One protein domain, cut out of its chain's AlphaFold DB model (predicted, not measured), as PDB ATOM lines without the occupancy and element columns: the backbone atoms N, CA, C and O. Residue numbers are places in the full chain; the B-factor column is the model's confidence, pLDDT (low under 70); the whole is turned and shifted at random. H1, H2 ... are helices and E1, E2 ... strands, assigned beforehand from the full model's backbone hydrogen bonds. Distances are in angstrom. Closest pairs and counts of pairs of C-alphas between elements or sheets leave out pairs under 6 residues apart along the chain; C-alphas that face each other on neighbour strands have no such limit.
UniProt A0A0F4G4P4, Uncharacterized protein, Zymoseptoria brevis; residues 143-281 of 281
ATOM      1  N   GLU A 143     205.043 170.075 175.288       94.31
ATOM      2  CA  GLU A 143     205.312 169.715 176.673       94.31
ATOM      3  C   GLU A 143     205.009 170.877 177.615       94.31
ATOM      4  O   GLU A 143     205.269 172.045 177.321       94.31
ATOM      5  N   THR A 144     204.468 170.582 178.791       95.00
ATOM      6  CA  THR A 144     204.272 171.573 179.845       95.00
ATOM      7  C   THR A 144     204.450 170.941 181.206       95.00
ATOM      8  O   THR A 144     203.887 169.893 181.494       95.00
ATOM      9  N   THR A 145     205.136 171.645 182.096       93.56
ATOM     10  CA  THR A 145     205.202 171.272 183.509       93.56
ATOM     11  C   THR A 145     204.246 172.143 184.310       93.56
ATOM     12  O   THR A 145     204.226 173.371 184.157       93.56
ATOM     13  N   ILE A 146     203.429 171.524 185.158       91.75
ATOM     14  CA  ILE A 146     202.508 172.220 186.051       91.75
ATOM     15  C   ILE A 146     202.687 171.746 187.489       91.75
ATOM     16  O   ILE A 146     202.924 170.577 187.769       91.75
ATOM     17  N   LYS A 147     202.527 172.683 188.424       88.50
ATOM     18  CA  LYS A 147     202.554 172.409 189.864       88.50
ATOM     19  C   LYS A 147     201.138 172.495 190.409       88.50
ATOM     20  O   LYS A 147     200.403 173.408 190.023       88.50
ATOM     21  N   ARG A 148     200.767 171.605 191.334       85.50
ATOM     22  CA  ARG A 148     199.505 171.686 192.102       85.50
ATOM     23  C   ARG A 148     198.255 171.897 191.228       85.50
ATOM     24  O   ARG A 148     197.430 172.760 191.528       85.50
ATOM     25  N   PHE A 149     198.147 171.155 190.125       90.19
ATOM     26  CA  PHE A 149     197.028 171.256 189.174       90.19
ATOM     27  C   PHE A 149     196.817 172.665 188.577       90.19
ATOM     28  O   PHE A 149     195.707 173.037 188.200       90.19
ATOM     29  N   ASP A 150     197.864 173.487 188.469       91.38
ATOM     30  CA  ASP A 150     197.764 174.822 187.879       91.38
ATOM     31  C   ASP A 150     197.738 174.784 186.340       91.38
ATOM     32  O   ASP A 150     198.729 175.066 185.670       91.38
ATOM     33  N   PHE A 151     196.566 174.497 185.769       93.25
ATOM     34  CA  PHE A 151     196.341 174.450 184.316       93.25
ATOM     35  C   PHE A 151     196.256 175.832 183.640       93.25
ATOM     36  O   PHE A 151     195.950 175.922 182.448       93.25
ATOM     37  N   ARG A 152     196.500 176.943 184.357       92.81
ATOM     38  CA  ARG A 152     196.443 178.297 183.766       92.81
ATOM     39  C   ARG A 152     197.313 178.465 182.508       92.81
ATOM     40  O   ARG A 152     196.814 179.107 181.584       92.81
ATOM     41  N   PRO A 153     198.538 177.909 182.415       93.00
ATOM     42  CA  PRO A 153     199.373 178.036 181.217       93.00
ATOM     43  C   PRO A 153     198.727 177.399 179.983       93.00
ATOM     44  O   PRO A 153     198.611 178.044 178.941       93.00
ATOM     45  N   ILE A 154     198.214 176.176 180.139       94.31
ATOM     46  CA  ILE A 154     197.502 175.419 179.100       94.31
ATOM     47  C   ILE A 154     196.236 176.161 178.691       94.31
ATOM     48  O   ILE A 154     195.972 176.388 177.515       94.31
ATOM     49  N   VAL A 155     195.467 176.627 179.671       93.12
ATOM     50  CA  VAL A 155     194.261 177.414 179.424       93.12
ATOM     51  C   VAL A 155     194.567 178.700 178.655       93.12
ATOM     52  O   VAL A 155     193.821 179.048 177.738       93.12
ATOM     53  N   ALA A 156     195.635 179.413 179.015       92.75
ATOM     54  CA  ALA A 156     196.049 180.629 178.327       92.75
ATOM     55  C   ALA A 156     196.461 180.335 176.880       92.75
ATOM     56  O   ALA A 156     196.044 181.063 175.981       92.75
ATOM     57  N   PHE A 157     197.204 179.251 176.650       92.50
ATOM     58  CA  PHE A 157     197.555 178.777 175.314       92.50
ATOM     59  C   PHE A 157     196.316 178.467 174.473       92.50
ATOM     60  O   PHE A 157     196.099 179.096 173.439       92.50
ATOM     61  N   LEU A 158     195.428 177.605 174.973       90.81
ATOM     62  CA  LEU A 158     194.197 177.237 174.276       90.81
ATOM     63  C   LEU A 158     193.320 178.456 173.975       90.81
ATOM     64  O   LEU A 158     192.707 178.536 172.914       90.81
ATOM     65  N   ASN A 159     193.256 179.432 174.885       90.12
ATOM     66  CA  ASN A 159     192.493 180.663 174.683       90.12
ATOM     67  C   ASN A 159     193.084 181.575 173.587       90.12
ATOM     68  O   ASN A 159     192.343 182.387 173.030       90.12
ATOM     69  N   ARG A 160     194.371 181.436 173.249       88.62
ATOM     70  CA  ARG A 160     195.025 182.211 172.185       88.62
ATOM     71  C   ARG A 160     194.834 181.617 170.792       88.62
ATOM     72  O   ARG A 160     194.776 182.391 169.842       88.62
ATOM     73  N   LEU A 161     194.697 180.295 170.677       86.12
ATOM     74  CA  LEU A 161     194.447 179.634 169.391       86.12
ATOM     75  C   LEU A 161     193.148 180.153 168.764       86.12
ATOM     76  O   LEU A 161     192.194 180.439 169.484       86.12
ATOM     77  N   SER A 162     193.051 180.270 167.441       84.25
ATOM     78  CA  SER A 162     191.750 180.548 166.816       84.25
ATOM     79  C   SER A 162     190.834 179.313 166.922       84.25
ATOM     80  O   SER A 162     191.291 178.214 167.247       84.25
ATOM     81  N   LYS A 163     189.517 179.466 166.711       81.19
ATOM     82  CA  LYS A 163     188.610 178.297 166.730       81.19
ATOM     83  C   LYS A 163     188.909 177.361 165.559       81.19
ATOM     84  O   LYS A 163     188.943 176.152 165.740       81.19
ATOM     85  N   GLU A 164     189.166 177.947 164.396       79.69
ATOM     86  CA  GLU A 164     189.542 177.258 163.164       79.69
ATOM     87  C   GLU A 164     190.857 176.508 163.366       79.69
ATOM     88  O   GLU A 164     190.969 175.342 163.006       79.69
ATOM     89  N   HIS A 165     191.826 177.151 164.018       77.69
ATOM     90  CA  HIS A 165     193.119 176.551 164.298       77.69
ATOM     91  C   HIS A 165     192.995 175.370 165.270       77.69
ATOM     92  O   HIS A 165     193.474 174.287 164.964       77.69
ATOM     93  N   ALA A 166     192.263 175.522 166.379       76.31
ATOM     94  CA  ALA A 166     192.015 174.417 167.313       76.31
ATOM     95  C   ALA A 166     191.326 173.209 166.645       76.31
ATOM     96  O   ALA A 166     191.688 172.068 166.919       76.31
ATOM     97  N   HIS A 167     190.384 173.462 165.734       75.81
ATOM     98  CA  HIS A 167     189.703 172.422 164.962       75.81
ATOM     99  C   HIS A 167     190.616 171.760 163.917       75.81
ATOM    100  O   HIS A 167     190.526 170.560 163.668       75.81
ATOM    101  N   ASN A 168     191.523 172.517 163.299       74.81
ATOM    102  CA  ASN A 168     192.499 171.954 162.365       74.81
ATOM    103  C   ASN A 168     193.511 171.059 163.085       74.81
ATOM    104  O   ASN A 168     193.881 170.018 162.554       74.81
ATOM    105  N   LEU A 169     193.903 171.418 164.309       71.38
ATOM    106  CA  LEU A 169     194.796 170.608 165.138       71.38
ATOM    107  C   LEU A 169     194.155 169.273 165.549       71.38
ATOM    108  O   LEU A 169     194.848 168.264 165.652       71.38
ATOM    109  N   SER A 170     192.829 169.233 165.713       66.69
ATOM    110  CA  SER A 170     192.107 167.993 166.025       66.69
ATOM    111  C   SER A 170     191.841 167.102 164.817       66.69
ATOM    112  O   SER A 170     191.737 165.885 164.962       66.69
ATOM    113  N   ASN A 171     191.705 167.712 163.638       62.72
ATOM    114  CA  ASN A 171     191.239 167.050 162.419       62.72
ATOM    115  C   ASN A 171     192.312 166.943 161.334       62.72
ATOM    116  O   ASN A 171     191.979 166.598 160.200       62.72
ATOM    117  N   SER A 172     193.570 167.272 161.645       54.31
ATOM    118  CA  SER A 172     194.656 167.246 160.669       54.31
ATOM    119  C   SER A 172     194.793 165.846 160.071       54.31
ATOM    120  O   SER A 172     195.269 164.909 160.705       54.31
ATOM    121  N   THR A 173     194.347 165.706 158.827       46.62
ATOM    122  CA  THR A 173     194.445 164.491 158.011       46.62
ATOM    123  C   THR A 173     195.859 164.270 157.482       46.62
ATOM    124  O   THR A 173     196.171 163.186 157.000       46.62
ATOM    125  N   THR A 174     196.708 165.301 157.534       46.91
ATOM    126  CA  THR A 174     198.037 165.316 156.907       46.91
ATOM    127  C   THR A 174     199.125 164.725 157.805       46.91
ATOM    128  O   THR A 174     200.210 164.427 157.318       46.91
ATOM    129  N   SER A 175     198.833 164.493 159.087       48.16
ATOM    130  CA  SER A 175     199.664 163.677 159.968       48.16
ATOM    131  C   SER A 175     198.755 162.912 160.937       48.16
ATOM    132  O   SER A 175     198.030 163.550 161.699       48.16
ATOM    133  N   PRO A 176     198.736 161.567 160.932       45.25
ATOM    134  CA  PRO A 176     197.844 160.784 161.794       45.25
ATOM    135  C   PRO A 176     198.171 160.910 163.293       45.25
ATOM    136  O   PRO A 176     197.397 160.441 164.130       45.25
ATOM    137  N   SER A 177     199.287 161.557 163.653       54.91
ATOM    138  CA  SER A 177     199.588 161.937 165.030       54.91
ATOM    139  C   SER A 177     198.689 163.104 165.434       54.91
ATOM    140  O   SER A 177     198.994 164.269 165.171       54.91
ATOM    141  N   LYS A 178     197.554 162.798 166.064       69.88
ATOM    142  CA  LYS A 178     196.748 163.827 166.717       69.88
ATOM    143  C   LYS A 178     197.657 164.600 167.675       69.88
ATOM    144  O   LYS A 178     198.317 163.975 168.507       69.88
ATOM    145  N   GLN A 179     197.681 165.925 167.556       80.62
ATOM    146  CA  GLN A 179     198.493 166.755 168.437       80.62
ATOM    147  C   GLN A 179     198.182 166.420 169.899       80.62
ATOM    148  O   GLN A 179     197.009 166.310 170.286       80.62
ATOM    149  N   THR A 180     199.239 166.241 170.687       88.94
ATOM    150  CA  THR A 180     199.144 165.912 172.109       88.94
ATOM    151  C   THR A 180     199.864 166.970 172.930       88.94
ATOM    152  O   THR A 180     200.993 167.350 172.633       88.94
ATOM    153  N   ILE A 181     199.191 167.475 173.961       91.94
ATOM    154  CA  ILE A 181     199.826 168.308 174.981       91.94
ATOM    155  C   ILE A 181     200.224 167.379 176.128       91.94
ATOM    156  O   ILE A 181     199.348 166.866 176.829       91.94
ATOM    157  N   ALA A 182     201.525 167.162 176.297       94.06
ATOM    158  CA  ALA A 182     202.089 166.371 177.381       94.06
ATOM    159  C   ALA A 182     202.200 167.218 178.650       94.06
ATOM    160  O   ALA A 182     202.859 168.259 178.669       94.06
ATOM    161  N   ILE A 183     201.500 166.798 179.705       95.50
ATOM    162  CA  ILE A 183     201.391 167.520 180.970       95.50
ATOM    163  C   ILE A 183     202.155 166.759 182.050       95.50
ATOM    164  O   ILE A 183     201.702 165.725 182.534       95.50
ATOM    165  N   TYR A 184     203.269 167.339 182.478       93.81
ATOM    166  CA  TYR A 184     204.085 166.850 183.577       93.81
ATOM    167  C   TYR A 184     203.648 167.510 184.883       93.81
ATOM    168  O   TYR A 184     203.736 168.732 185.044       93.81
ATOM    169  N   PHE A 185     203.160 166.716 185.826       90.38
ATOM    170  CA  PHE A 185     202.854 167.163 187.173       90.38
ATOM    171  C   PHE A 185     204.095 167.079 188.040       90.38
ATOM    172  O   PHE A 185     204.648 166.004 188.245       90.38
ATOM    173  N   GLU A 186     204.477 168.198 188.637       85.94
ATOM    174  CA  GLU A 186     205.350 168.135 189.801       85.94
ATOM    175  C   GLU A 186     204.524 167.665 190.998       85.94
ATOM    176  O   GLU A 186     203.513 168.296 191.353       85.94
ATOM    177  N   VAL A 187     204.939 166.540 191.587       71.94
ATOM    178  CA  VAL A 187     204.265 165.940 192.743       71.94
ATOM    179  C   VAL A 187     204.131 166.998 193.848       71.94
ATOM    180  O   VAL A 187     205.087 167.713 194.147       71.94
ATOM    181  N   PRO A 188     202.945 167.184 194.439       60.91
ATOM    182  CA  PRO A 188     202.733 168.211 195.452       60.91
ATOM    183  C   PRO A 188     203.484 167.866 196.748       60.91
ATOM    184  O   PRO A 188     203.065 167.006 197.505       60.91
ATOM    185  N   HIS A 189     204.576 168.588 197.011       59.97
ATOM    186  CA  HIS A 189     205.518 168.406 198.132       59.97
ATOM    187  C   HIS A 189     204.991 168.835 199.510       59.97
ATOM    188  O   HIS A 189     205.740 169.346 200.342       59.97
ATOM    189  N   THR A 190     203.689 168.765 199.764       54.19
ATOM    190  CA  THR A 190     203.159 169.435 200.951       54.19
ATOM    191  C   THR A 190     202.051 168.657 201.613       54.19
ATOM    192  O   THR A 190     201.094 168.279 200.949       54.19
ATOM    193  N   SER A 191     202.084 168.660 202.945       56.25
ATOM    194  CA  SER A 191     200.945 168.416 203.837       56.25
ATOM    195  C   SER A 191     199.733 169.323 203.567       56.25
ATOM    196  O   SER A 191     198.695 169.183 204.210       56.25
ATOM    197  N   THR A 192     199.846 170.285 202.639       61.91
ATOM    198  CA  THR A 192     198.701 171.075 202.204       61.91
ATOM    199  C   THR A 192     197.841 170.272 201.234       61.91
ATOM    200  O   THR A 192     198.372 169.696 200.283       61.91
ATOM    201  N   PRO A 193     196.512 170.277 201.429       65.31
ATOM    202  CA  PRO A 193     195.601 169.525 200.586       65.31
ATOM    203  C   PRO A 193     195.745 169.927 199.115       65.31
ATOM    204  O   PRO A 193     196.035 171.084 198.768       65.31
ATOM    205  N   LEU A 194     195.540 168.941 198.242       70.25
ATOM    206  CA  LEU A 194     195.481 169.133 196.800       70.25
ATOM    207  C   LEU A 194     194.453 170.219 196.465       70.25
ATOM    208  O   LEU A 194     193.388 170.306 197.076       70.25
ATOM    209  N   ASN A 195     194.784 171.085 195.505       74.38
ATOM    210  CA  ASN A 195     193.896 172.178 195.123       74.38
ATOM    211  C   ASN A 195     192.756 171.645 194.241       74.38
ATOM    212  O   ASN A 195     192.868 171.604 193.012       74.38
ATOM    213  N   ASP A 196     191.665 171.244 194.893       80.44
ATOM    214  CA  ASP A 196     190.455 170.717 194.264       80.44
ATOM    215  C   ASP A 196     189.863 171.697 193.241       80.44
ATOM    216  O   ASP A 196     189.485 171.305 192.138       80.44
ATOM    217  N   ALA A 197     189.864 172.992 193.555       89.00
ATOM    218  CA  ALA A 197     189.236 174.022 192.745       89.00
ATOM    219  C   ALA A 197     189.894 174.180 191.366       89.00
ATOM    220  O   ALA A 197     189.195 174.395 190.370       89.00
ATOM    221  N   LEU A 198     191.225 174.078 191.275       89.88
ATOM    222  CA  LEU A 198     191.930 174.207 189.996       89.88
ATOM    223  C   LEU A 198     191.719 172.987 189.097       89.88
ATOM    224  O   LEU A 198     191.437 173.165 187.906       89.88
ATOM    225  N   LEU A 199     191.773 171.777 189.661       91.88
ATOM    226  CA  LEU A 199     191.495 170.552 188.915       91.88
ATOM    227  C   LEU A 199     190.021 170.487 188.491       91.88
ATOM    228  O   LEU A 199     189.739 170.308 187.307       91.88
ATOM    229  N   LYS A 200     189.071 170.775 189.393       92.06
ATOM    230  CA  LYS A 200     187.639 170.897 189.060       92.06
ATOM    231  C   LYS A 200     187.412 171.902 187.934       92.06
ATOM    232  O   LYS A 200     186.674 171.636 186.985       92.06
ATOM    233  N   ARG A 201     188.068 173.066 187.990       92.12
ATOM    234  CA  ARG A 201     187.961 174.089 186.938       92.12
ATOM    235  C   ARG A 201     188.511 173.604 185.598       92.12
ATOM    236  O   ARG A 201     187.946 173.975 184.568       92.12
ATOM    237  N   TRP A 202     189.594 172.830 185.598       94.06
ATOM    238  CA  TRP A 202     190.127 172.190 184.396       94.06
ATOM    239  C   TRP A 202     189.132 171.179 183.825       94.06
ATOM    240  O   TRP A 202     188.697 171.344 182.686       94.06
ATOM    241  N   LEU A 203     188.669 170.232 184.640       93.75
ATOM    242  CA  LEU A 203     187.736 169.178 184.233       93.75
ATOM    243  C   LEU A 203     186.399 169.744 183.722       93.75
ATOM    244  O   LEU A 203     185.867 169.307 182.701       93.75
ATOM    245  N   ASN A 204     185.893 170.809 184.349       91.94
ATOM    246  CA  ASN A 204     184.673 171.493 183.911       91.94
ATOM    247  C   ASN A 204     184.780 172.108 182.504       91.94
ATOM    248  O   ASN A 204     183.752 172.375 181.876       91.94
ATOM    249  N   ARG A 205     185.988 172.307 181.955       90.56
ATOM    250  CA  ARG A 205     186.141 172.769 180.565       90.56
ATOM    251  C   ARG A 205     185.682 171.731 179.553       90.56
ATOM    252  O   ARG A 205     185.187 172.132 178.506       90.56
ATOM    253  N   PHE A 206     185.776 170.445 179.875       90.62
ATOM    254  CA  PHE A 206     185.327 169.366 178.995       90.62
ATOM    255  C   PHE A 206     183.804 169.186 178.997       90.62
ATOM    256  O   PHE A 206     183.262 168.567 178.089       90.62
ATOM    257  N   LYS A 207     183.092 169.782 179.963       87.69
ATOM    258  CA  LYS A 207     181.618 169.779 180.007       87.69
ATOM    259  C   LYS A 207     180.989 170.761 179.011       87.69
ATOM    260  O   LYS A 207     179.815 170.640 178.679       87.69
ATOM    261  N   THR A 208     181.743 171.759 178.547       84.56
ATOM    262  CA  THR A 208     181.235 172.800 177.641       84.56
ATOM    263  C   THR A 208     181.680 172.519 176.206       84.56
ATOM    264  O   THR A 208     182.866 172.631 175.903       84.56
ATOM    265  N   ALA A 209     180.730 172.225 175.313       71.38
ATOM    266  CA  ALA A 209     181.001 171.831 173.923       71.38
ATOM    267  C   ALA A 209     181.824 172.861 173.118       71.38
ATOM    268  O   ALA A 209     182.607 172.489 172.250       71.38
ATOM    269  N   ASP A 210     181.711 174.150 173.450       77.00
ATOM    270  CA  ASP A 210     182.401 175.241 172.743       77.00
ATOM    271  C   ASP A 210     183.856 175.463 173.189       77.00
ATOM    272  O   ASP A 210     184.508 176.434 172.780       77.00
ATOM    273  N   LYS A 211     184.387 174.624 174.086       81.38
ATOM    274  CA  LYS A 211     185.759 174.774 174.581       81.38
ATOM    275  C   LYS A 211     186.729 174.011 173.689       81.38
ATOM    276  O   LYS A 211     186.605 172.813 173.482       81.38
ATOM    277  N   ARG A 212     187.783 174.715 173.266       81.75
ATOM    278  CA  ARG A 212     188.869 174.198 172.411       81.75
ATOM    279  C   ARG A 212     189.588 172.973 172.987       81.75
ATOM    280  O   ARG A 212     190.114 172.174 172.232       81.75
ATOM    281  N   ALA A 213     189.572 172.807 174.311       80.06
ATOM    282  CA  ALA A 213     190.144 171.638 174.976       80.06
ATOM    283  C   ALA A 213     189.463 170.320 174.568       80.06
ATOM    284  O   ALA A 213     190.115 169.288 174.568       80.06
ATOM    285  N   LEU A 214     188.177 170.343 174.193       82.44
ATOM    286  CA  LEU A 214     187.420 169.133 173.855       82.44
ATOM    287  C   LEU A 214     187.980 168.399 172.626       82.44
ATOM    288  O   LEU A 214     187.787 167.199 172.475       82.44
ATOM    289  N   GLN A 215     188.656 169.136 171.749       80.19
ATOM    290  CA  GLN A 215     189.178 168.643 170.478       80.19
ATOM    291  C   GLN A 215     190.666 168.252 170.565       80.19
ATOM    292  O   GLN A 215     191.234 167.757 169.599       80.19
ATOM    293  N   MET A 216     191.300 168.462 171.719       84.94
ATOM    294  CA  MET A 216     192.728 168.233 171.945       84.94
ATOM    295  C   MET A 216     192.967 166.915 172.684       84.94
ATOM    296  O   MET A 216     192.119 166.462 173.461       84.94
ATOM    297  N   ASN A 217     194.146 166.322 172.483       90.38
ATOM    298  CA  ASN A 217     194.606 165.221 173.323       90.38
ATOM    299  C   ASN A 217     195.569 165.733 174.381       90.38
ATOM    300  O   ASN A 217     196.404 166.600 174.128       90.38
ATOM    301  N   PHE A 218     195.438 165.148 175.562       93.44
ATOM    302  CA  PHE A 218     196.321 165.376 176.686       93.44
ATOM    303  C   PHE A 218     196.869 164.027 177.133       93.44
ATOM    304  O   PHE A 218     196.105 163.054 177.237       93.44
ATOM    305  N   SER A 219     198.176 163.991 177.363       94.75
ATOM    306  CA  SER A 219     198.852 162.958 178.140       94.75
ATOM    307  C   SER A 219     199.273 163.566 179.472       94.75
ATOM    308  O   SER A 219     199.496 164.774 179.584       94.75
ATOM    309  N   TYR A 220     199.312 162.729 180.496       95.31
ATOM    310  CA  TYR A 220     199.611 163.136 181.855       95.31
ATOM    311  C   TYR A 220     200.717 162.237 182.377       95.31
ATOM    312  O   TYR A 220     200.652 161.026 182.197       95.31
ATOM    313  N   GLU A 221     201.705 162.832 183.024       93.38
ATOM    314  CA  GLU A 221     202.794 162.119 183.679       93.38
ATOM    315  C   GLU A 221     203.100 162.828 184.996       93.38
ATOM    316  O   GLU A 221     203.035 164.054 185.071       93.38
ATOM    317  N   PHE A 222     203.403 162.076 186.050       90.00
ATOM    318  CA  PHE A 222     203.853 162.653 187.310       90.00
ATOM    319  C   PHE A 222     205.365 162.509 187.429       90.00
ATOM    320  O   PHE A 222     205.920 161.428 187.266       90.00
ATOM    321  N   CYS A 223     206.031 163.615 187.740       86.75
ATOM    322  CA  CYS A 223     207.466 163.663 187.946       86.75
ATOM    323  C   CYS A 223     207.762 163.843 189.433       86.75
ATOM    324  O   CYS A 223     207.296 164.797 190.066       86.75
ATOM    325  N   LEU A 224     208.573 162.936 189.971       81.31
ATOM    326  CA  LEU A 224     209.145 163.070 191.302       81.31
ATOM    327  C   LEU A 224     210.336 164.019 191.248       81.31
ATOM    328  O   LEU A 224     211.192 163.915 190.365       81.31
ATOM    329  N   GLU A 225     210.394 164.938 192.207       76.31
ATOM    330  CA  GLU A 225     211.633 165.659 192.465       76.31
ATOM    331  C   GLU A 225     212.674 164.652 192.969       76.31
ATOM    332  O   GLU A 225     212.332 163.635 193.584       76.31
ATOM    333  N   ARG A 226     213.950 164.898 192.654       68.81
ATOM    334  CA  ARG A 226     215.019 164.037 193.161       68.81
ATOM    335  C   ARG A 226     214.940 164.069 194.680       68.81
ATOM    336  O   ARG A 226     214.825 165.144 195.253       68.81
ATOM    337  N   ASP A 227     214.978 162.892 195.288       74.06
ATOM    338  CA  ASP A 227     214.980 162.689 196.740       74.06
ATOM    339  C   ASP A 227     213.600 162.745 197.429       74.06
ATOM    340  O   ASP A 227     213.534 162.647 198.653       74.06
ATOM    341  N   TYR A 228     212.490 162.826 196.680       77.88
ATOM    342  CA  TYR A 228     211.155 162.672 197.272       77.88
ATOM    343  C   TYR A 228     210.752 161.197 197.393       77.88
ATOM    344  O   TYR A 228     210.549 160.507 196.391       77.88
ATOM    345  N   GLU A 229     210.571 160.730 198.628       81.88
ATOM    346  CA  GLU A 229     209.975 159.429 198.920       81.88
ATOM    347  C   GLU A 229     208.458 159.565 199.063       81.88
ATOM    348  O   GLU A 229     207.955 160.291 199.920       81.88
ATOM    349  N   ILE A 230     207.719 158.843 198.224       82.44
ATOM    350  CA  ILE A 230     206.262 158.785 198.317       82.44
ATOM    351  C   ILE A 230     205.879 157.987 199.560       82.44
ATOM    352  O   ILE A 230     206.209 156.805 199.678       82.44
ATOM    353  N   THR A 231     205.124 158.607 200.463       84.94
ATOM    354  CA  THR A 231     204.595 157.910 201.635       84.94
ATOM    355  C   THR A 231     203.288 157.178 201.309       84.94
ATOM    356  O   THR A 231     202.538 157.550 200.403       84.94
ATOM    357  N   ALA A 232     202.959 156.142 202.087       84.88
ATOM    358  CA  ALA A 232     201.656 155.474 201.985       84.88
ATOM    359  C   ALA A 232     200.483 156.439 202.258       84.88
ATOM    360  O   ALA A 232     199.394 156.271 201.707       84.88
ATOM    361  N   GLU A 233     200.714 157.465 203.082       84.44
ATOM    362  CA  GLU A 233     199.750 158.529 203.359       84.44
ATOM    363  C   GLU A 233     199.506 159.406 202.121       84.44
ATOM    364  O   GLU A 233     198.350 159.643 201.770       84.44
ATOM    365  N   ASP A 234     200.557 159.805 201.394       80.94
ATOM    366  CA  ASP A 234     200.429 160.564 200.140       80.94
ATOM    367  C   ASP A 234     199.609 159.795 199.102       80.94
ATOM    368  O   ASP A 234     198.716 160.351 198.446       80.94
ATOM    369  N   GLN A 235     199.879 158.492 198.991       83.69
ATOM    370  CA  GLN A 235     199.147 157.603 198.103       83.69
ATOM    371  C   GLN A 235     197.667 157.514 198.495       83.69
ATOM    372  O   GLN A 235     196.797 157.667 197.632       83.69
ATOM    373  N   ALA A 236     197.368 157.281 199.777       84.62
ATOM    374  CA  ALA A 236     195.999 157.171 200.274       84.62
ATOM    375  C   ALA A 236     195.217 158.480 200.088       84.62
ATOM    376  O   ALA A 236     194.110 158.463 199.545       84.62
ATOM    377  N   ASN A 237     195.822 159.613 200.454       84.25
ATOM    378  CA  ASN A 237     195.217 160.937 200.335       84.25
ATOM    379  C   ASN A 237     194.937 161.303 198.876       84.25
ATOM    380  O   ASN A 237     193.854 161.790 198.550       84.25
ATOM    381  N   SER A 238     195.883 161.027 197.975       82.56
ATOM    382  CA  SER A 238     195.702 161.335 196.556       82.56
ATOM    383  C   SER A 238     194.644 160.446 195.899       82.56
ATOM    384  O   SER A 238     193.853 160.937 195.096       82.56
ATOM    385  N   LYS A 239     194.588 159.154 196.259       83.75
ATOM    386  CA  LYS A 239     193.539 158.235 195.785       83.75
ATOM    387  C   LYS A 239     192.156 158.673 196.265       83.75
ATOM    388  O   LYS A 239     191.235 158.753 195.456       83.75
ATOM    389  N   LEU A 240     192.017 158.996 197.553       85.94
ATOM    390  CA  LEU A 240     190.755 159.472 198.126       85.94
ATOM    391  C   LEU A 240     190.280 160.745 197.416       85.94
ATOM    392  O   LEU A 240     189.147 160.799 196.947       85.94
ATOM    393  N   PHE A 241     191.176 161.718 197.245       86.00
ATOM    394  CA  PHE A 241     190.890 162.969 196.549       86.00
ATOM    395  C   PHE A 241     190.390 162.769 195.108       86.00
ATOM    396  O   PHE A 241     189.413 163.393 194.695       86.00
ATOM    397  N   LEU A 242     191.047 161.910 194.319       86.12
ATOM    398  CA  LEU A 242     190.642 161.689 192.927       86.12
ATOM    399  C   LEU A 242     189.320 160.913 192.820       86.12
ATOM    400  O   LEU A 242     188.515 161.226 191.942       86.12
ATOM    401  N   ASN A 243     189.057 159.979 193.739       87.06
ATOM    402  CA  ASN A 243     187.788 159.247 193.796       87.06
ATOM    403  C   ASN A 243     186.606 160.175 194.123       87.06
ATOM    404  O   ASN A 243     185.535 160.043 193.531       87.06
ATOM    405  N   GLU A 244     186.787 161.150 195.022       88.94
ATOM    406  CA  GLU A 244     185.751 162.152 195.315       88.94
ATOM    407  C   GLU A 244     185.394 162.987 194.074       88.94
ATOM    408  O   GLU A 244     184.221 163.279 193.830       88.94
ATOM    409  N   LEU A 245     186.389 163.330 193.251       87.62
ATOM    410  CA  LEU A 245     186.175 164.078 192.009       87.62
ATOM    411  C   LEU A 245     185.462 163.267 190.926       87.62
ATOM    412  O   LEU A 245     184.759 163.850 190.094       87.62
ATOM    413  N   GLU A 246     185.640 161.948 190.915       89.50
ATOM    414  CA  GLU A 246     185.039 161.069 189.913       89.50
ATOM    415  C   GLU A 246     183.510 161.112 189.960       89.50
ATOM    416  O   GLU A 246     182.866 161.179 188.912       89.50
ATOM    417  N   ILE A 247     182.938 161.206 191.165       88.00
ATOM    418  CA  ILE A 247     181.488 161.292 191.397       88.00
ATOM    419  C   ILE A 247     180.872 162.514 190.683       88.00
ATOM    420  O   ILE A 247     179.728 162.471 190.230       88.00
ATOM    421  N   GLU A 248     181.628 163.608 190.544       87.50
ATOM    422  CA  GLU A 248     181.166 164.869 189.943       87.50
ATOM    423  C   GLU A 248     181.455 164.988 188.430       87.50
ATOM    424  O   GLU A 248     181.052 165.969 187.772       87.50
ATOM    425  N   CYS A 249     182.190 164.032 187.857       89.62
ATOM    426  CA  CYS A 249     182.649 164.071 186.473       89.62
ATOM    427  C   CYS A 249     181.761 163.229 185.550       89.62
ATOM    428  O   CYS A 249     181.312 162.141 185.895       89.62
ATOM    429  N   THR A 250     181.516 163.733 184.338       92.12
ATOM    430  CA  THR A 250     180.783 163.003 183.295       92.12
ATOM    431  C   THR A 250     181.417 163.210 181.919       92.12
ATOM    432  O   THR A 250     182.039 164.244 181.646       92.12
ATOM    433  N   GLY A 251     181.239 162.229 181.028       92.69
ATOM    434  CA  GLY A 251     181.701 162.286 179.637       92.69
ATOM    435  C   GLY A 251     183.218 162.453 179.525       92.69
ATOM    436  O   GLY A 251     183.974 161.818 180.254       92.69
ATOM    437  N   ARG A 252     183.668 163.364 178.650       92.06
ATOM    438  CA  ARG A 252     185.101 163.620 178.425       92.06
ATOM    439  C   ARG A 252     185.846 164.057 179.690       92.06
ATOM    440  O   ARG A 252     187.030 163.782 179.812       92.06
ATOM    441  N   ALA A 253     185.179 164.712 180.644       93.44
ATOM    442  CA  ALA A 253     185.818 165.074 181.910       93.44
ATOM    443  C   ALA A 253     186.240 163.830 182.711       93.44
ATOM    444  O   ALA A 253     187.314 163.829 183.301       93.44
ATOM    445  N   THR A 254     185.421 162.774 182.695       94.19
ATOM    446  CA  THR A 254     185.731 161.493 183.344       94.19
ATOM    447  C   THR A 254     186.905 160.802 182.659       94.19
ATOM    448  O   THR A 254     187.822 160.369 183.343       94.19
ATOM    449  N   GLU A 255     186.941 160.785 181.321       94.31
ATOM    450  CA  GLU A 255     188.071 160.218 180.566       94.31
ATOM    451  C   GLU A 255     189.401 160.898 180.928       94.31
ATOM    452  O   GLU A 255     190.416 160.237 181.120       94.31
ATOM    453  N   GLU A 256     189.406 162.228 181.028       94.94
ATOM    454  CA  GLU A 256     190.608 162.987 181.385       94.94
ATOM    455  C   GLU A 256     191.005 162.777 182.852       94.94
ATOM    456  O   GLU A 256     192.192 162.652 183.146       94.94
ATOM    457  N   LEU A 257     190.034 162.668 183.765       94.56
ATOM    458  CA  LEU A 257     190.300 162.314 185.159       94.56
ATOM    459  C   LEU A 257     190.906 160.909 185.275       94.56
ATOM    460  O   LEU A 257     191.893 160.742 185.985       94.56
ATOM    461  N   HIS A 258     190.383 159.922 184.544       94.62
ATOM    462  CA  HIS A 258     190.924 158.559 184.530       94.62
ATOM    463  C   HIS A 258     192.366 158.508 184.038       94.62
ATOM    464  O   HIS A 258     193.171 157.791 184.622       94.62
ATOM    465  N   LYS A 259     192.732 159.305 183.028       94.69
ATOM    466  CA  LYS A 259     194.135 159.405 182.597       94.69
ATOM    467  C   LYS A 259     195.038 159.993 183.683       94.69
ATOM    468  O   LYS A 259     196.161 159.532 183.841       94.69
ATOM    469  N   ILE A 260     194.562 160.994 184.431       93.44
ATOM    470  CA  ILE A 260     195.312 161.570 185.560       93.44
ATOM    471  C   ILE A 260     195.471 160.533 186.681       93.44
ATOM    472  O   ILE A 260     196.559 160.399 187.229       93.44
ATOM    473  N   VAL A 261     194.409 159.784 187.002       91.25
ATOM    474  CA  VAL A 261     194.448 158.694 187.994       91.25
ATOM    475  C   VAL A 261     195.430 157.606 187.567       91.25
ATOM    476  O   VAL A 261     196.235 157.184 188.387       91.25
ATOM    477  N   ALA A 262     195.395 157.190 186.299       91.75
ATOM    478  CA  ALA A 262     196.310 156.192 185.751       91.75
ATOM    479  C   ALA A 262     197.767 156.663 185.838       91.75
ATOM    480  O   ALA A 262     198.587 155.973 186.426       91.75
ATOM    481  N   ALA A 263     198.064 157.887 185.389       91.56
ATOM    482  CA  ALA A 263     199.408 158.458 185.479       91.56
ATOM    483  C   ALA A 263     199.922 158.564 186.927       91.56
ATOM    484  O   ALA A 263     201.118 158.445 187.187       91.56
ATOM    485  N   LEU A 264     199.022 158.809 187.884       88.94
ATOM    486  CA  LEU A 264     199.367 158.816 189.301       88.94
ATOM    487  C   LEU A 264     199.563 157.395 189.855       88.94
ATOM    488  O   LEU A 264     200.413 157.188 190.714       88.94
ATOM    489  N   ALA A 265     198.785 156.415 189.393       88.00
ATOM    490  CA  ALA A 265     198.978 155.015 189.754       88.00
ATOM    491  C   ALA A 265     200.324 154.496 189.234       88.00
ATOM    492  O   ALA A 265     201.061 153.898 190.011       88.00
ATOM    493  N   ASP A 266     200.689 154.833 187.993       88.69
ATOM    494  CA  ASP A 266     201.985 154.499 187.391       88.69
ATOM    495  C   ASP A 266     203.150 155.026 188.245       88.69
ATOM    496  O   ASP A 266     204.107 154.298 188.513       88.69
ATOM    497  N   LEU A 267     203.034 156.261 188.756       87.75
ATOM    498  CA  LEU A 267     203.997 156.848 189.696       87.75
ATOM    499  C   LEU A 267     204.170 155.999 190.968       87.75
ATOM    500  O   LEU A 267     205.275 155.890 191.499       87.75
ATOM    501  N   TYR A 268     203.075 155.438 191.484       85.56
ATOM    502  CA  TYR A 268     203.065 154.665 192.726       85.56
ATOM    503  C   TYR A 268     203.471 153.199 192.544       85.56
ATOM    504  O   TYR A 268     204.018 152.607 193.474       85.56
ATOM    505  N   GLU A 269     203.183 152.602 191.389       83.56
ATOM    506  CA  GLU A 269     203.471 151.195 191.089       83.56
ATOM    507  C   GLU A 269     204.894 150.986 190.549       83.56
ATOM    508  O   GLU A 269     205.482 149.922 190.756       83.56
ATOM    509  N   GLY A 270     205.476 151.995 189.893       67.25
ATOM    510  CA  GLY A 270     206.747 151.881 189.186       67.25
ATOM    511  C   GLY A 270     207.727 152.992 189.538       67.25
ATOM    512  O   GLY A 270     207.784 154.019 188.868       67.25
ATOM    513  N   GLY A 271     208.582 152.739 190.532       54.69
ATOM    514  CA  GLY A 271     209.758 153.545 190.876       54.69
ATOM    515  C   GLY A 271     210.859 153.546 189.806       54.69
ATOM    516  O   GLY A 271     212.017 153.267 190.108       54.69
ATOM    517  N   THR A 272     210.536 153.862 188.554       47.81
ATOM    518  CA  THR A 272     211.540 154.362 187.614       47.81
ATOM    519  C   THR A 272     211.520 155.880 187.686       47.81
ATOM    520  O   THR A 272     210.565 156.477 187.190       47.81
ATOM    521  N   PRO A 273     212.530 156.527 188.298       50.12
ATOM    522  CA  PRO A 273     212.645 157.974 188.244       50.12
ATOM    523  C   PRO A 273     212.616 158.395 186.776       50.12
ATOM    524  O   PRO A 273     213.492 158.021 185.989       50.12
ATOM    525  N   GLY A 274     211.558 159.123 186.416       49.72
ATOM    526  CA  GLY A 274     211.377 159.698 185.095       49.72
ATOM    527  C   GLY A 274     212.654 160.406 184.663       49.72
ATOM    528  O   GLY A 274     213.353 161.049 185.450       49.72
ATOM    529  N   ARG A 275     212.989 160.209 183.396       47.59
ATOM    530  CA  ARG A 275     214.256 160.514 182.737       47.59
ATOM    531  C   ARG A 275     214.529 162.028 182.653       47.59
ATOM    532  O   ARG A 275     214.625 162.552 181.556       47.59
ATOM    533  N   TYR A 276     214.691 162.741 183.769       51.31
ATOM    534  CA  TYR A 276     215.018 164.173 183.761       51.31
ATOM    535  C   TYR A 276     216.221 164.512 184.651       51.31
ATOM    536  O   TYR A 276     216.170 165.037 185.770       51.31
ATOM    537  N   GLY A 277     217.384 164.247 184.059       40.03
ATOM    538  CA  GLY A 277     218.629 164.922 184.377       40.03
ATOM    539  C   GLY A 277     218.531 166.419 184.058       40.03
ATOM    540  O   GLY A 277     218.785 166.791 182.926       40.03
ATOM    541  N   SER A 278     218.141 167.257 185.026       41.69
ATOM    542  CA  SER A 278     218.587 168.651 185.227       41.69
ATOM    543  C   SER A 278     219.003 169.366 183.946       41.69
ATOM    544  O   SER A 278     220.193 169.483 183.657       41.69
ATOM    545  N   LEU A 279     218.025 169.867 183.203       39.09
ATOM    546  CA  LEU A 279     218.295 170.820 182.136       39.09
ATOM    547  C   LEU A 279     217.206 171.895 182.061       39.09
ATOM    548  O   LEU A 279     216.788 172.274 180.981       39.09
ATOM    549  N   TRP A 280     216.732 172.384 183.209       39.81
ATOM    550  CA  TRP A 280     215.795 173.509 183.262       39.81
ATOM    551  C   TRP A 280     216.195 174.472 184.386       39.81
ATOM    552  O   TRP A 280     215.660 174.413 185.491       39.81
ATOM    553  N   VAL A 281     217.173 175.336 184.090       35.47
ATOM    554  CA  VAL A 281     217.424 176.612 184.789       35.47
ATOM    555  C   VAL A 281     217.285 177.729 183.766       35.47
ATOM    556  O   VAL A 281     217.883 177.586 182.678       35.47
TER     557      VAL A 281
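This is residues 143 to 281 of the 281 residues of an uncharacterized protein of Zymoseptoria brevis (UniProt A0A0F4G4P4). A small wall of three parallel strands, E1, E2 and E3, has the long helix H6 over one face along E3, and H5 folds back beside H6 as the other half of a helical hairpin. H3 stands off the sheet, touching H6 and near H1, which only grazes the sheet, while H2 and the short H4 pack together at one end. The printed part has 139 residues with six named helices and three named strands, in the order E1 H1 H2 E2 H3 H4 E3 H5 H6; the sheet order is E1 E2 E3, and the class is mixed, helices and strands. It is compact, with a radius of gyration of the C-alphas of 15.9 A and spans of 45 by 37 by 24 A.

E1, residues 143 to 147, is an edge strand parallel to E2, residues 180 to 186, at 31 degrees; N 144 and O 182 are 2.8 A apart, within hydrogen-bond range. E2 is parallel to E3, residues 217 to 223, the other edge strand, at 24 degrees, with N 183 and O 219 2.9 A apart. The sheet is only just strongly twisted, its C-alphas up to 4.1 A off the best plane. H1, residues 152 to 160, only grazes it, with residues 152 to 154. H2, residues 163 to 171, touches H4, residues 212 to 215; the closest C-alphas, of Ser 170 and Gln 215, are 5.4 A apart. E1, H1, H2, E2 and E2, H3, H4, E3 are strand-helix-strand units, parallel neighbour strands with helices between, both crossovers right-handed. H3, residues 196 to 207, touches H6, residues 252 to 269, with residues 203 to 207 alone; the closest C-alphas are those of Leu 203 and Ala 253, 5.1 A. H6 lies over E3 at a height over the sheet of 6.9 A and runs along the strands, at 18 degrees to E3 on the local plane; H6 and the sheet E1 E2 E3 are two layers, a helix on one face of a sheet. H5, residues 232 to 246, and H6 form a hairpin, opposite ways at a shallow tilt of 11 degrees, closest at the C-alphas of Glu 246 and Thr 254, 6.6 A. Every O i to N i+4 pair is within hydrogen-bond range in H1, H2, H5 and H6, and 5 of 8 are in H3; H4 is too short for one.

E1 begins at C-alpha 143 (205.312, 169.715, 176.673). E2 is 18.9 A long, E3 19.5 A, H3 16.8 A, H5 21.3 A and H6 25.5 A. H6 ends at C-alpha 269 (203.471, 151.195, 191.089).

The C-alphas farthest apart, of Thr 174 and Ser 191, are 47.1 A apart. The printed part has no cut, and no link is long. Model confidence is under 70 at residues 170 to 178, 188 to 193, 226 and 270 to 281.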